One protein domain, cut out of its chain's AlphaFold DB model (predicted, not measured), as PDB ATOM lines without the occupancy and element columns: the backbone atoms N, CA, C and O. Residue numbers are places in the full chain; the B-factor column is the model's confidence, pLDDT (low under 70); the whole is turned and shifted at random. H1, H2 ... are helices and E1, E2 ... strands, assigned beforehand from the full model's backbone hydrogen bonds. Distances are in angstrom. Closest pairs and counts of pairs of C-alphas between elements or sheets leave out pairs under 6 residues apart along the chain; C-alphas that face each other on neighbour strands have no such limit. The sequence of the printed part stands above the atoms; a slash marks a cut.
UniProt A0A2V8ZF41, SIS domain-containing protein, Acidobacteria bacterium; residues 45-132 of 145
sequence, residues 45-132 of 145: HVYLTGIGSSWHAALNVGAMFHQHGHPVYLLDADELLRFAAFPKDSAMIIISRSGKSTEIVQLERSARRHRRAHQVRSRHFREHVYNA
ATOM      1  N   HIS A  45      39.557  19.914  -9.858       93.94
ATOM      2  CA  HIS A  45      38.223  20.213 -10.364       93.94
ATOM      3  C   HIS A  45      37.982  21.718 -10.299       93.94
ATOM      4  O   HIS A  45      38.024  22.306  -9.222       93.94
ATOM      5  N   VAL A  46      37.725  22.358 -11.436       95.56
ATOM      6  CA  VAL A  46      37.483  23.803 -11.489       95.56
ATOM      7  C   VAL A  46      36.063  24.045 -11.967       95.56
ATOM      8  O   VAL A  46      35.698  23.634 -13.062       95.56
ATOM      9  N   TYR A  47      35.264  24.704 -11.139       96.06
ATOM     10  CA  TYR A  47      33.897  25.101 -11.461       96.06
ATOM     11  C   TYR A  47      33.874  26.576 -11.845       96.06
ATOM     12  O   TYR A  47      34.495  27.393 -11.165       96.06
ATOM     13  N   LEU A  48      33.143  26.926 -12.898       97.19
ATOM     14  CA  LEU A  48      32.955  28.299 -13.352       97.19
ATOM     15  C   LEU A  48      31.457  28.587 -13.464       97.19
ATOM     16  O   LEU A  48      30.723  27.855 -14.122       97.19
ATOM     17  N   THR A  49      31.003  29.638 -12.782       97.25
ATOM     18  CA  THR A  49      29.573  29.898 -12.596       97.25
ATOM     19  C   THR A  49      29.249  31.385 -12.457       97.25
ATOM     20  O   THR A  49      30.126  32.224 -12.245       97.25
ATOM     21  N   GLY A  50      27.965  31.709 -12.558       96.25
ATOM     22  CA  GLY A  50      27.388  33.034 -12.378       96.25
ATOM     23  C   GLY A  50      25.864  32.948 -12.437       96.25
ATOM     24  O   GLY A  50      25.314  31.856 -12.490       96.25
ATOM     25  N   ILE A  51      25.192  34.101 -12.437       94.88
ATOM     26  CA  ILE A  51      23.730  34.200 -12.595       94.88
ATOM     27  C   ILE A  51      23.419  35.238 -13.670       94.88
ATOM     28  O   ILE A  51      24.051  36.302 -13.717       94.88
ATOM     29  N   GLY A  52      22.437  34.957 -14.526       93.19
ATOM     30  CA  GLY A  52      21.946  35.906 -15.529       93.19
ATOM     31  C   GLY A  52      23.063  36.397 -16.456       93.19
ATOM     32  O   GLY A  52      23.758  35.604 -17.083       93.19
ATOM     33  N   SER A  53      23.293  37.709 -16.552       94.06
ATOM     34  CA  SER A  53      24.385  38.242 -17.389       94.06
ATOM     35  C   SER A  53      25.779  37.777 -16.944       94.06
ATOM     36  O   SER A  53      26.665  37.620 -17.779       94.06
ATOM     37  N   SER A  54      25.978  37.498 -15.651       95.88
ATOM     38  CA  SER A  54      27.250  36.953 -15.155       95.88
ATOM     39  C   SER A  54      27.447  35.486 -15.550       95.88
ATOM     40  O   SER A  54      28.583  35.065 -15.751       95.88
ATOM     41  N   TRP A  55      26.362  34.725 -15.728       96.44
ATOM     42  CA  TRP A  55      26.422  33.378 -16.301       96.44
ATOM     43  C   TRP A  55      26.841  33.410 -17.777       96.44
ATOM     44  O   TRP A  55      27.741  32.685 -18.185       96.44
ATOM     45  N   HIS A  56      26.299  34.340 -18.563       96.19
ATOM     46  CA  HIS A  56      26.735  34.525 -19.953       96.19
ATOM     47  C   HIS A  56      28.219  34.919 -20.058       96.19
ATOM     48  O   HIS A  56      28.926  34.447 -20.946       96.19
ATOM     49  N   ALA A  57      28.725  35.733 -19.127       95.06
ATOM     50  CA  ALA A  57      30.156  36.017 -19.042       95.06
ATOM     51  C   ALA A  57      30.978  34.751 -18.726       95.06
ATOM     52  O   ALA A  57      32.022  34.534 -19.339       95.06
ATOM     53  N   ALA A  58      30.492  33.897 -17.819       96.38
ATOM     54  CA  ALA A  58      31.127  32.624 -17.482       96.38
ATOM     55  C   ALA A  58      31.219  31.680 -18.690       96.38
ATOM     56  O   ALA A  58      32.269  31.078 -18.893       96.38
ATOM     57  N   LEU A  59      30.188  31.608 -19.538       95.81
ATOM     58  CA  LEU A  59      30.225  30.813 -20.773       95.81
ATOM     59  C   LEU A  59      31.353  31.259 -21.719       95.81
ATOM     60  O   LEU A  59      32.120  30.425 -22.202       95.81
ATOM     61  N   ASN A  60      31.513  32.571 -21.923       94.62
ATOM     62  CA  ASN A  60      32.583  33.119 -22.769       94.62
ATOM     63  C   ASN A  60      33.978  32.835 -22.193       94.62
ATOM     64  O   ASN A  60      34.879  32.402 -22.910       94.62
ATOM     65  N   VAL A  61      34.156  33.037 -20.885       94.12
ATOM     66  CA  VAL A  61      35.422  32.735 -20.198       94.12
ATOM     67  C   VAL A  61      35.718  31.233 -20.235       94.12
ATOM     68  O   VAL A  61      36.867  30.832 -20.415       94.12
ATOM     69  N   GLY A  62      34.689  30.390 -20.132       96.50
ATOM     70  CA  GLY A  62      34.808  28.940 -20.227       96.50
ATOM     71  C   GLY A  62      35.442  28.480 -21.539       96.50
ATOM     72  O   GLY A  62      36.290  27.589 -21.516       96.50
ATOM     73  N   ALA A  63      35.116  29.119 -22.666       94.50
ATOM     74  CA  ALA A  63      35.747  28.818 -23.952       94.50
ATOM     75  C   ALA A  63      37.265  29.082 -23.931       94.50
ATOM     76  O   ALA A  63      38.039  28.258 -24.419       94.50
ATOM     77  N   MET A  64      37.708  30.172 -23.295       94.69
ATOM     78  CA  MET A  64      39.138  30.486 -23.160       94.69
ATOM     79  C   MET A  64      39.877  29.439 -22.319       94.69
ATOM     80  O   MET A  64      40.967  29.004 -22.680       94.69
ATOM     81  N   PHE A  65      39.271  28.992 -21.219       94.69
ATOM     82  CA  PHE A  65      39.819  27.917 -20.387       94.69
ATOM     83  C   PHE A  65      40.037  26.625 -21.190       94.69
ATOM     84  O   PHE A  65      41.114  26.028 -21.130       94.69
ATOM     85  N   HIS A  66      39.056  26.240 -22.011       93.25
ATOM     86  CA  HIS A  66      39.170  25.075 -22.891       93.25
ATOM     87  C   HIS A  66      40.246  25.258 -23.964       93.25
ATOM     88  O   HIS A  66      41.050  24.351 -24.174       93.25
ATOM     89  N   GLN A  67      40.315  26.433 -24.594       95.19
ATOM     90  CA  GLN A  67      41.326  26.744 -25.607       95.19
ATOM     91  C   GLN A  67      42.761  26.607 -25.069       95.19
ATOM     92  O   GLN A  67      43.666  26.242 -25.817       95.19
ATOM     93  N   HIS A  68      42.973  26.863 -23.776       92.38
ATOM     94  CA  HIS A  68      44.279  26.758 -23.123       92.38
ATOM     95  C   HIS A  68      44.510  25.427 -22.382       92.38
ATOM     96  O   HIS A  68      45.453  25.324 -21.603       92.38
ATOM     97  N   GLY A  69      43.685  24.398 -22.615       92.06
ATOM     98  CA  GLY A  69      43.891  23.061 -22.038       92.06
ATOM     99  C   GLY A  69      43.589  22.958 -20.538       92.06
ATOM    100  O   GLY A  69      44.029  22.017 -19.881       92.06
ATOM    101  N   HIS A  70      42.828  23.905 -19.992       91.19
ATOM    102  CA  HIS A  70      42.415  23.939 -18.592       91.19
ATOM    103  C   HIS A  70      40.884  23.867 -18.502       91.19
ATOM    104  O   HIS A  70      40.248  24.882 -18.230       91.19
ATOM    105  N   PRO A  71      40.259  22.707 -18.779       92.94
ATOM    106  CA  PRO A  71      38.805  22.603 -18.829       92.94
ATOM    107  C   PRO A  71      38.165  22.926 -17.474       92.94
ATOM    108  O   PRO A  71      38.714  22.627 -16.411       92.94
ATOM    109  N   VAL A  72      36.972  23.514 -17.531       96.19
ATOM    110  CA  VAL A  72      36.175  23.901 -16.360       96.19
ATOM    111  C   VAL A  72      34.770  23.317 -16.461       96.19
ATOM    112  O   VAL A  72      34.202  23.229 -17.548       96.19
ATOM    113  N   TYR A  73      34.188  22.952 -15.323       95.81
ATOM    114  CA  TYR A  73      32.783  22.575 -15.227       95.81
ATOM    115  C   TYR A  73      31.921  23.839 -15.225       95.81
ATOM    116  O   TYR A  73      32.039  24.677 -14.327       95.81
ATOM    117  N   LEU A  74      31.064  23.967 -16.233       96.19
ATOM    118  CA  LEU A  74      30.150  25.091 -16.416       96.19
ATOM    119  C   LEU A  74      28.749  24.688 -15.967       96.19
ATOM    120  O   LEU A  74      28.136  23.825 -16.589       96.19
ATOM    121  N   LEU A  75      28.247  25.323 -14.909       94.69
ATOM    122  CA  LEU A  75      26.862  25.194 -14.449       94.69
ATOM    123  C   LEU A  75      26.381  26.534 -13.877       94.69
ATOM    124  O   LEU A  75      27.178  27.279 -13.290       94.69
ATOM    125  N   ASP A  76      25.086  26.826 -14.009       94.75
ATOM    126  CA  ASP A  76      24.477  27.987 -13.355       94.75
ATOM    127  C   ASP A  76      24.592  27.866 -11.822       94.75
ATOM    128  O   ASP A  76      24.664  26.766 -11.261       94.75
ATOM    129  N   ALA A  77      24.665  29.003 -11.125       95.00
ATOM    130  CA  ALA A  77      24.913  29.013  -9.684       95.00
ATOM    131  C   ALA A  77      23.801  28.316  -8.887       95.00
ATOM    132  O   ALA A  77      24.081  27.690  -7.862       95.00
ATOM    133  N   ASP A  78      22.558  28.416  -9.353       93.75
ATOM    134  CA  ASP A  78      21.391  27.829  -8.710       93.75
ATOM    135  C   ASP A  78      21.376  26.297  -8.878       93.75
ATOM    136  O   ASP A  78      21.093  25.550  -7.937       93.75
ATOM    137  N   GLU A  79      21.794  25.802 -10.046       93.44
ATOM    138  CA  GLU A  79      21.976  24.369 -10.299       93.44
ATOM    139  C   GLU A  79      23.121  23.784  -9.467       93.44
ATOM    140  O   GLU A  79      22.956  22.738  -8.833       93.44
ATOM    141  N   LEU A  80      24.266  24.473  -9.406       93.19
ATOM    142  CA  LEU A  80      25.384  24.062  -8.552       93.19
ATOM    143  C   LEU A  80      24.971  23.971  -7.088       93.19
ATOM    144  O   LEU A  80      25.364  23.039  -6.389       93.19
ATOM    145  N   LEU A  81      24.185  24.934  -6.615       92.12
ATOM    146  CA  LEU A  81      23.746  24.963  -5.231       92.12
ATOM    147  C   LEU A  81      22.831  23.780  -4.886       92.12
ATOM    148  O   LEU A  81      22.917  23.262  -3.770       92.12
ATOM    149  N   ARG A  82      21.960  23.361  -5.811       91.06
ATOM    150  CA  ARG A  82      20.983  22.290  -5.560       91.06
ATOM    151  C   ARG A  82      21.505  20.891  -5.842       91.06
ATOM    152  O   ARG A  82      21.109  19.961  -5.142       91.06
ATOM    153  N   PHE A  83      22.352  20.732  -6.852       89.88
ATOM    154  CA  PHE A  83      22.646  19.411  -7.410       89.88
ATOM    155  C   PHE A  83      24.120  19.021  -7.347       89.88
ATOM    156  O   PHE A  83      24.431  17.832  -7.437       89.88
ATOM    157  N   ALA A  84      25.041  19.973  -7.185       86.44
ATOM    158  CA  ALA A  84      26.458  19.642  -7.195       86.44
ATOM    159  C   ALA A  84      26.958  19.203  -5.814       86.44
ATOM    160  O   ALA A  84      26.781  19.880  -4.800       86.44
ATOM    161  N   ALA A  85      27.686  18.090  -5.801       86.81
ATOM    162  CA  ALA A  85      28.632  17.775  -4.744       86.81
ATOM    163  C   ALA A  85      30.025  18.204  -5.210       86.81
ATOM    164  O   ALA A  85      30.449  17.828  -6.301       86.81
ATOM    165  N   PHE A  86      30.742  18.976  -4.393       87.31
ATOM    166  CA  PHE A  86      32.087  19.441  -4.734       87.31
ATOM    167  C   PHE A  86      33.133  18.429  -4.253       87.31
ATOM    168  O   PHE A  86      33.264  18.235  -3.038       87.31
ATOM    169  N   PRO A  87      33.890  17.783  -5.160       88.81
ATOM    170  CA  PRO A  87      34.960  16.878  -4.772       88.81
ATOM    171  C   PRO A  87      36.076  17.590  -3.996       88.81
ATOM    172  O   PRO A  87      36.177  18.822  -3.968       88.81
ATOM    173  N   LYS A  88      36.975  16.794  -3.410       86.12
ATOM    174  CA  LYS A  88      38.246  17.305  -2.877       86.12
ATOM    175  C   LYS A  88      39.034  18.035  -3.959       86.12
ATOM    176  O   LYS A  88      38.880  17.745  -5.140       86.12
ATOM    177  N   ASP A  89      39.891  18.951  -3.519       89.81
ATOM    178  CA  ASP A  89      40.814  19.677  -4.395       89.81
ATOM    179  C   ASP A  89      40.083  20.418  -5.528       89.81
ATOM    180  O   ASP A  89      40.554  20.487  -6.661       89.81
ATOM    181  N   SER A  90      38.902  20.962  -5.207       92.25
ATOM    182  CA  SER A  90      38.112  21.788  -6.117       92.25
ATOM    183  C   SER A  90      38.390  23.279  -5.927       92.25
ATOM    184  O   SER A  90      38.492  23.761  -4.795       92.25
ATOM    185  N   ALA A  91      38.412  24.024  -7.028       93.56
ATOM    186  CA  ALA A  91      38.334  25.480  -7.059       93.56
ATOM    187  C   ALA A  91      37.016  25.923  -7.702       93.56
ATOM    188  O   ALA A  91      36.446  25.229  -8.544       93.56
ATOM    189  N   MET A  92      36.529  27.096  -7.302       93.81
ATOM    190  CA  MET A  92      35.302  27.671  -7.838       93.81
ATOM    191  C   MET A  92      35.528  29.128  -8.209       93.81
ATOM    192  O   MET A  92      35.959  29.930  -7.380       93.81
ATOM    193  N   ILE A  93      35.216  29.449  -9.458       95.88
ATOM    194  CA  ILE A  93      35.246  30.785 -10.030       95.88
ATOM    195  C   ILE A  93      33.799  31.255 -10.113       95.88
ATOM    196  O   ILE A  93      32.997  30.712 -10.870       95.88
ATOM    197  N   ILE A  94      33.466  32.260  -9.311       95.75
ATOM    198  CA  ILE A  94      32.122  32.823  -9.247       95.75
ATOM    199  C   ILE A  94      32.158  34.217  -9.867       95.75
ATOM    200  O   ILE A  94      32.793  35.122  -9.324       95.75
ATOM    201  N   ILE A  95      31.459  34.403 -10.984       95.75
ATOM    202  CA  ILE A  95      31.281  35.714 -11.607       95.75
ATOM    203  C   ILE A  95      29.993  36.335 -11.065       95.75
ATOM    204  O   ILE A  95      28.903  35.780 -11.198       95.75
ATOM    205  N   SER A  96      30.113  37.503 -10.437       95.44
ATOM    206  CA  SER A  96      28.972  38.256  -9.922       95.44
ATOM    207  C   SER A  96      29.267  39.749  -9.911       95.44
ATOM    208  O   SER A  96      30.307  40.177  -9.421       95.44
ATOM    209  N   ARG A  97      28.317  40.556 -10.393       92.06
ATOM    210  CA  ARG A  97      28.413  42.023 -10.330       92.06
ATOM    211  C   ARG A  97      28.347  42.552  -8.895       92.06
ATOM    212  O   ARG A  97      29.125  43.421  -8.530       92.06
ATOM    213  N   SER A  98      27.365  42.103  -8.109       92.00
ATOM    214  CA  SER A  98      27.114  42.652  -6.767       92.00
ATOM    215  C   SER A  98      27.725  41.816  -5.648       92.00
ATOM    216  O   SER A  98      27.897  42.339  -4.551       92.00
ATOM    217  N   GLY A  99      27.973  40.522  -5.886       91.81
ATOM    218  CA  GLY A  99      28.345  39.559  -4.846       91.81
ATOM    219  C   GLY A  99      27.260  39.327  -3.785       91.81
ATOM    220  O   GLY A  99      27.533  38.704  -2.767       91.81
ATOM    221  N   LYS A 100      26.043  39.851  -3.990       92.06
ATOM    222  CA  LYS A 100      24.971  39.893  -2.976       92.06
ATOM    223  C   LYS A 100      23.764  39.019  -3.301       92.06
ATOM    224  O   LYS A 100      22.872  38.918  -2.466       92.06
ATOM    225  N   SER A 101      23.707  38.423  -4.492       93.56
ATOM    226  CA  SER A 101      22.634  37.485  -4.832       93.56
ATOM    227  C   SER A 101      22.628  36.322  -3.841       93.56
ATOM    228  O   SER A 101      23.694  35.826  -3.468       93.56
ATOM    229  N   THR A 102      21.439  35.900  -3.418       94.56
ATOM    230  CA  THR A 102      21.258  34.874  -2.385       94.56
ATOM    231  C   THR A 102      22.011  33.592  -2.729       94.56
ATOM    232  O   THR A 102      22.769  33.085  -1.902       94.56
ATOM    233  N   GLU A 103      21.882  33.124  -3.968       93.62
ATOM    234  CA  GLU A 103      22.510  31.906  -4.478       93.62
ATOM    235  C   GLU A 103      24.038  32.044  -4.480       93.62
ATOM    236  O   GLU A 103      24.736  31.144  -4.025       93.62
ATOM    237  N   ILE A 104      24.573  33.207  -4.879       94.62
ATOM    238  CA  ILE A 104      26.020  33.486  -4.856       94.62
ATOM    239  C   ILE A 104      26.577  33.407  -3.433       94.62
ATOM    240  O   ILE A 104      27.587  32.742  -3.196       94.62
ATOM    241  N   VAL A 105      25.912  34.048  -2.470       95.19
ATOM    242  CA  VAL A 105      26.346  34.044  -1.065       95.19
ATOM    243  C   VAL A 105      26.257  32.635  -0.470       95.19
ATOM    244  O   VAL A 105      27.137  32.206   0.282       95.19
ATOM    245  N   GLN A 106      25.201  31.889  -0.791       94.44
ATOM    246  CA  GLN A 106      25.030  30.512  -0.328       94.44
ATOM    247  C   GLN A 106      26.081  29.575  -0.933       94.44
ATOM    248  O   GLN A 106      26.667  28.766  -0.204       94.44
ATOM    249  N   LEU A 107      26.380  29.730  -2.222       91.62
ATOM    250  CA  LEU A 107      27.377  28.944  -2.933       91.62
ATOM    251  C   LEU A 107      28.791  29.217  -2.404       91.62
ATOM    252  O   LEU A 107      29.520  28.277  -2.090       91.62
ATOM    253  N   GLU A 108      29.147  30.485  -2.177       91.12
ATOM    254  CA  GLU A 108      30.422  30.869  -1.563       91.12
ATOM    255  C   GLU A 108      30.594  30.226  -0.173       91.12
ATOM    256  O   GLU A 108      31.635  29.636   0.143       91.12
ATOM    257  N   ARG A 109      29.549  30.280   0.666       90.56
ATOM    258  CA  ARG A 109      29.549  29.621   1.983       90.56
ATOM    259  C   ARG A 109      29.707  28.109   1.854       90.56
ATOM    260  O   ARG A 109      30.460  27.513   2.629       90.56
ATOM    261  N   SER A 110      29.027  27.484   0.892       86.06
ATOM    262  CA  SER A 110      29.151  26.051   0.620       86.06
ATOM    263  C   SER A 110      30.585  25.680   0.234       86.06
ATOM    264  O   SER A 110      31.183  24.812   0.877       86.06
ATOM    265  N   ALA A 111      31.188  26.406  -0.710       83.44
ATOM    266  CA  ALA A 111      32.561  26.196  -1.163       83.44
ATOM    267  C   ALA A 111      33.581  26.320  -0.013       83.44
ATOM    268  O   ALA A 111      34.457  25.468   0.164       83.44
ATOM    269  N   ARG A 112      33.433  27.340   0.847       83.38
ATOM    270  CA  ARG A 112      34.314  27.541   2.013       83.38
ATOM    271  C   ARG A 112      34.206  26.417   3.045       83.38
ATOM    272  O   ARG A 112      35.226  26.033   3.624       83.38
ATOM    273  N   ARG A 113      33.004  25.880   3.288       78.94
ATOM    274  CA  ARG A 113      32.810  24.736   4.201       78.94
ATOM    275  C   ARG A 113      33.518  23.485   3.691       78.94
ATOM    276  O   ARG A 113      34.213  22.842   4.476       78.94
ATOM    277  N   HIS A 114      33.418  23.194   2.397       69.50
ATOM    278  CA  HIS A 114      34.097  22.048   1.786       69.50
ATOM    279  C   HIS A 114      35.623  22.180   1.883       69.50
ATOM    280  O   HIS A 114      36.295  21.243   2.316       69.50
ATOM    281  N   ARG A 115      36.174  23.377   1.628       66.56
ATOM    282  CA  ARG A 115      37.610  23.648   1.821       66.56
ATOM    283  C   ARG A 115      38.069  23.361   3.257       66.56
ATOM    284  O   ARG A 115      39.086  22.699   3.460       66.56
ATOM    285  N   ARG A 116      37.310  23.820   4.262       58.09
ATOM    286  CA  ARG A 116      37.633  23.607   5.686       58.09
ATOM    287  C   ARG A 116      37.500  22.145   6.109       58.09
ATOM    288  O   ARG A 116      38.400  21.631   6.765       58.09
ATOM    289  N   ALA A 117      36.428  21.460   5.711       50.84
ATOM    290  CA  ALA A 117      36.218  20.047   6.034       50.84
ATOM    291  C   ALA A 117      37.352  19.160   5.491       50.84
ATOM    292  O   ALA A 117      37.782  18.209   6.148       50.84
ATOM    293  N   HIS A 118      37.888  19.494   4.316       49.22
ATOM    294  CA  HIS A 118      39.031  18.789   3.747       49.22
ATOM    295  C   HIS A 118      40.359  19.133   4.420       49.22
ATOM    296  O   HIS A 118      41.145  18.220   4.664       49.22
ATOM    297  N   GLN A 119      40.584  20.394   4.800       45.28
ATOM    298  CA  GLN A 119      41.782  20.792   5.543       45.28
ATOM    299  C   GLN A 119      41.843  20.166   6.948       45.28
ATOM    300  O   GLN A 119      42.914  19.775   7.405       45.28
ATOM    301  N   VAL A 120      40.701  20.015   7.627       41.97
ATOM    302  CA  VAL A 120      40.626  19.341   8.936       41.97
ATOM    303  C   VAL A 120      40.878  17.836   8.793       41.97
ATOM    304  O   VAL A 120      41.698  17.282   9.522       41.97
ATOM    305  N   ARG A 121      40.248  17.168   7.811       45.16
ATOM    306  CA  ARG A 121      40.460  15.726   7.574       45.16
ATOM    307  C   ARG A 121      41.889  15.399   7.125       45.16
ATOM    308  O   ARG A 121      42.398  14.353   7.509       45.16
ATOM    309  N   SER A 122      42.552  16.261   6.347       43.03
ATOM    310  CA  SER A 122      43.950  16.039   5.945       43.03
ATOM    311  C   SER A 122      44.934  16.204   7.108       43.03
ATOM    312  O   SER A 122      45.920  15.471   7.174       43.03
ATOM    313  N   ARG A 123      44.644  17.102   8.060       46.22
ATOM    314  CA  ARG A 123      45.427  17.263   9.294       46.22
ATOM    315  C   ARG A 123      45.291  16.043  10.207       46.22
ATOM    316  O   ARG A 123      46.300  15.473  10.606       46.22
ATOM    317  N   HIS A 124      44.061  15.573  10.413       43.28
ATOM    318  CA  HIS A 124      43.782  14.400  11.242       43.28
ATOM    319  C   HIS A 124      44.332  13.095  10.634       43.28
ATOM    320  O   HIS A 124      44.857  12.241  11.342       43.28
ATOM    321  N   PHE A 125      44.295  12.956   9.301       39.03
ATOM    322  CA  PHE A 125      44.926  11.826   8.612       39.03
ATOM    323  C   PHE A 125      46.459  11.857   8.731       39.03
ATOM    324  O   PHE A 125      47.069  10.818   8.970       39.03
ATOM    325  N   ARG A 126      47.102  13.033   8.625       44.44
ATOM    326  CA  ARG A 126      48.553  13.154   8.862       44.44
ATOM    327  C   ARG A 126      48.943  12.820  10.303       44.44
ATOM    328  O   ARG A 126      49.961  12.166  10.489       44.44
ATOM    329  N   GLU A 127      48.147  13.219  11.293       41.94
ATOM    330  CA  GLU A 127      48.390  12.888  12.708       41.94
ATOM    331  C   GLU A 127      48.275  11.377  12.971       41.94
ATOM    332  O   GLU A 127      49.138  10.803  13.635       41.94
ATOM    333  N   HIS A 128      47.292  10.695  12.372       43.53
ATOM    334  CA  HIS A 128      47.168   9.238  12.487       43.53
ATOM    335  C   HIS A 128      48.276   8.466  11.758       43.53
ATOM    336  O   HIS A 128      48.750   7.458  12.277       43.53
ATOM    337  N   VAL A 129      48.739   8.938  10.595       46.25
ATOM    338  CA  VAL A 129      49.848   8.295   9.864       46.25
ATOM    339  C   VAL A 129      51.197   8.516  10.565       46.25
ATOM    340  O   VAL A 129      52.048   7.626  10.535       46.25
ATOM    341  N   TYR A 130      51.395   9.649  11.250       38.91
ATOM    342  CA  TYR A 130      52.582   9.862  12.089       38.91
ATOM    343  C   TYR A 130      52.557   9.010  13.366       38.91
ATOM    344  O   TYR A 130      53.578   8.410  13.698       38.91
ATOM    345  N   ASN A 131      51.407   8.877  14.036       43.06
ATOM    346  CA  ASN A 131      51.297   8.014  15.218       43.06
ATOM    347  C   ASN A 131      51.405   6.518  14.882       43.06
ATOM    348  O   ASN A 131      52.011   5.773  15.646       43.06
ATOM    349  N   ALA A 132      50.912   6.076  13.721       45.34
ATOM    350  CA  ALA A 132      51.063   4.686  13.285       45.34
ATOM    351  C   ALA A 132      52.523   4.312  12.958       45.34
ATOM    352  O   ALA A 132      52.928   3.180  13.190       45.34
TER     353      ALA A 132
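Overview. This is residues 45 to 132 of the 145 residues of the protein "SIS domain-containing protein" of Acidobacteria bacterium (UniProt A0A2V8ZF41). Two parallel strands, E1 and E2, lie between H1 beside E1 and the long H3 beside E2; residues 120 to 132 of H3 stick out as an arm. Short H2 packs on H3 near its start. The 88 printed residues hold three named helices and two named strands, ordered E1, H1, H2, E2, H3: mostly helix, loose, radius of gyration of the C-alphas 15.5 A, spans 52 by 32 by 21 A.

Along the chain. E1, residues 45 to 49, begins at C-alpha 45 (38.223, 20.213, -10.364). H1, residues 53 to 67, is 22.1 A long. H2 is residues 77 to 83 and E2 residues 90 to 94. H3, residues 102 to 132, is 45.2 A long, ending at C-alpha 132 (51.063, 4.686, 13.285).

Arrangement. E1, H1 H2, E2 form a strand-helix-strand unit, parallel neighbour strands with helices between; N 47 and O 91 are 2.9 A apart. The closest C-alphas of E1 and H1, Thr 49 and Ala 58, are 5.8 A apart. H2 and H3 touch, H3 with residues 103 to 107 alone, closest C-alphas Leu 81 and Leu 107, 5.9 A. H1 and H3 are apart. Every O i to N i+4 pair is within hydrogen-bond range in H2 and H3, 10 of 11 in H1.

Size, cuts and confidence. The printed part has no cut and no long link. Residues 114 to 132 have pLDDT under 70.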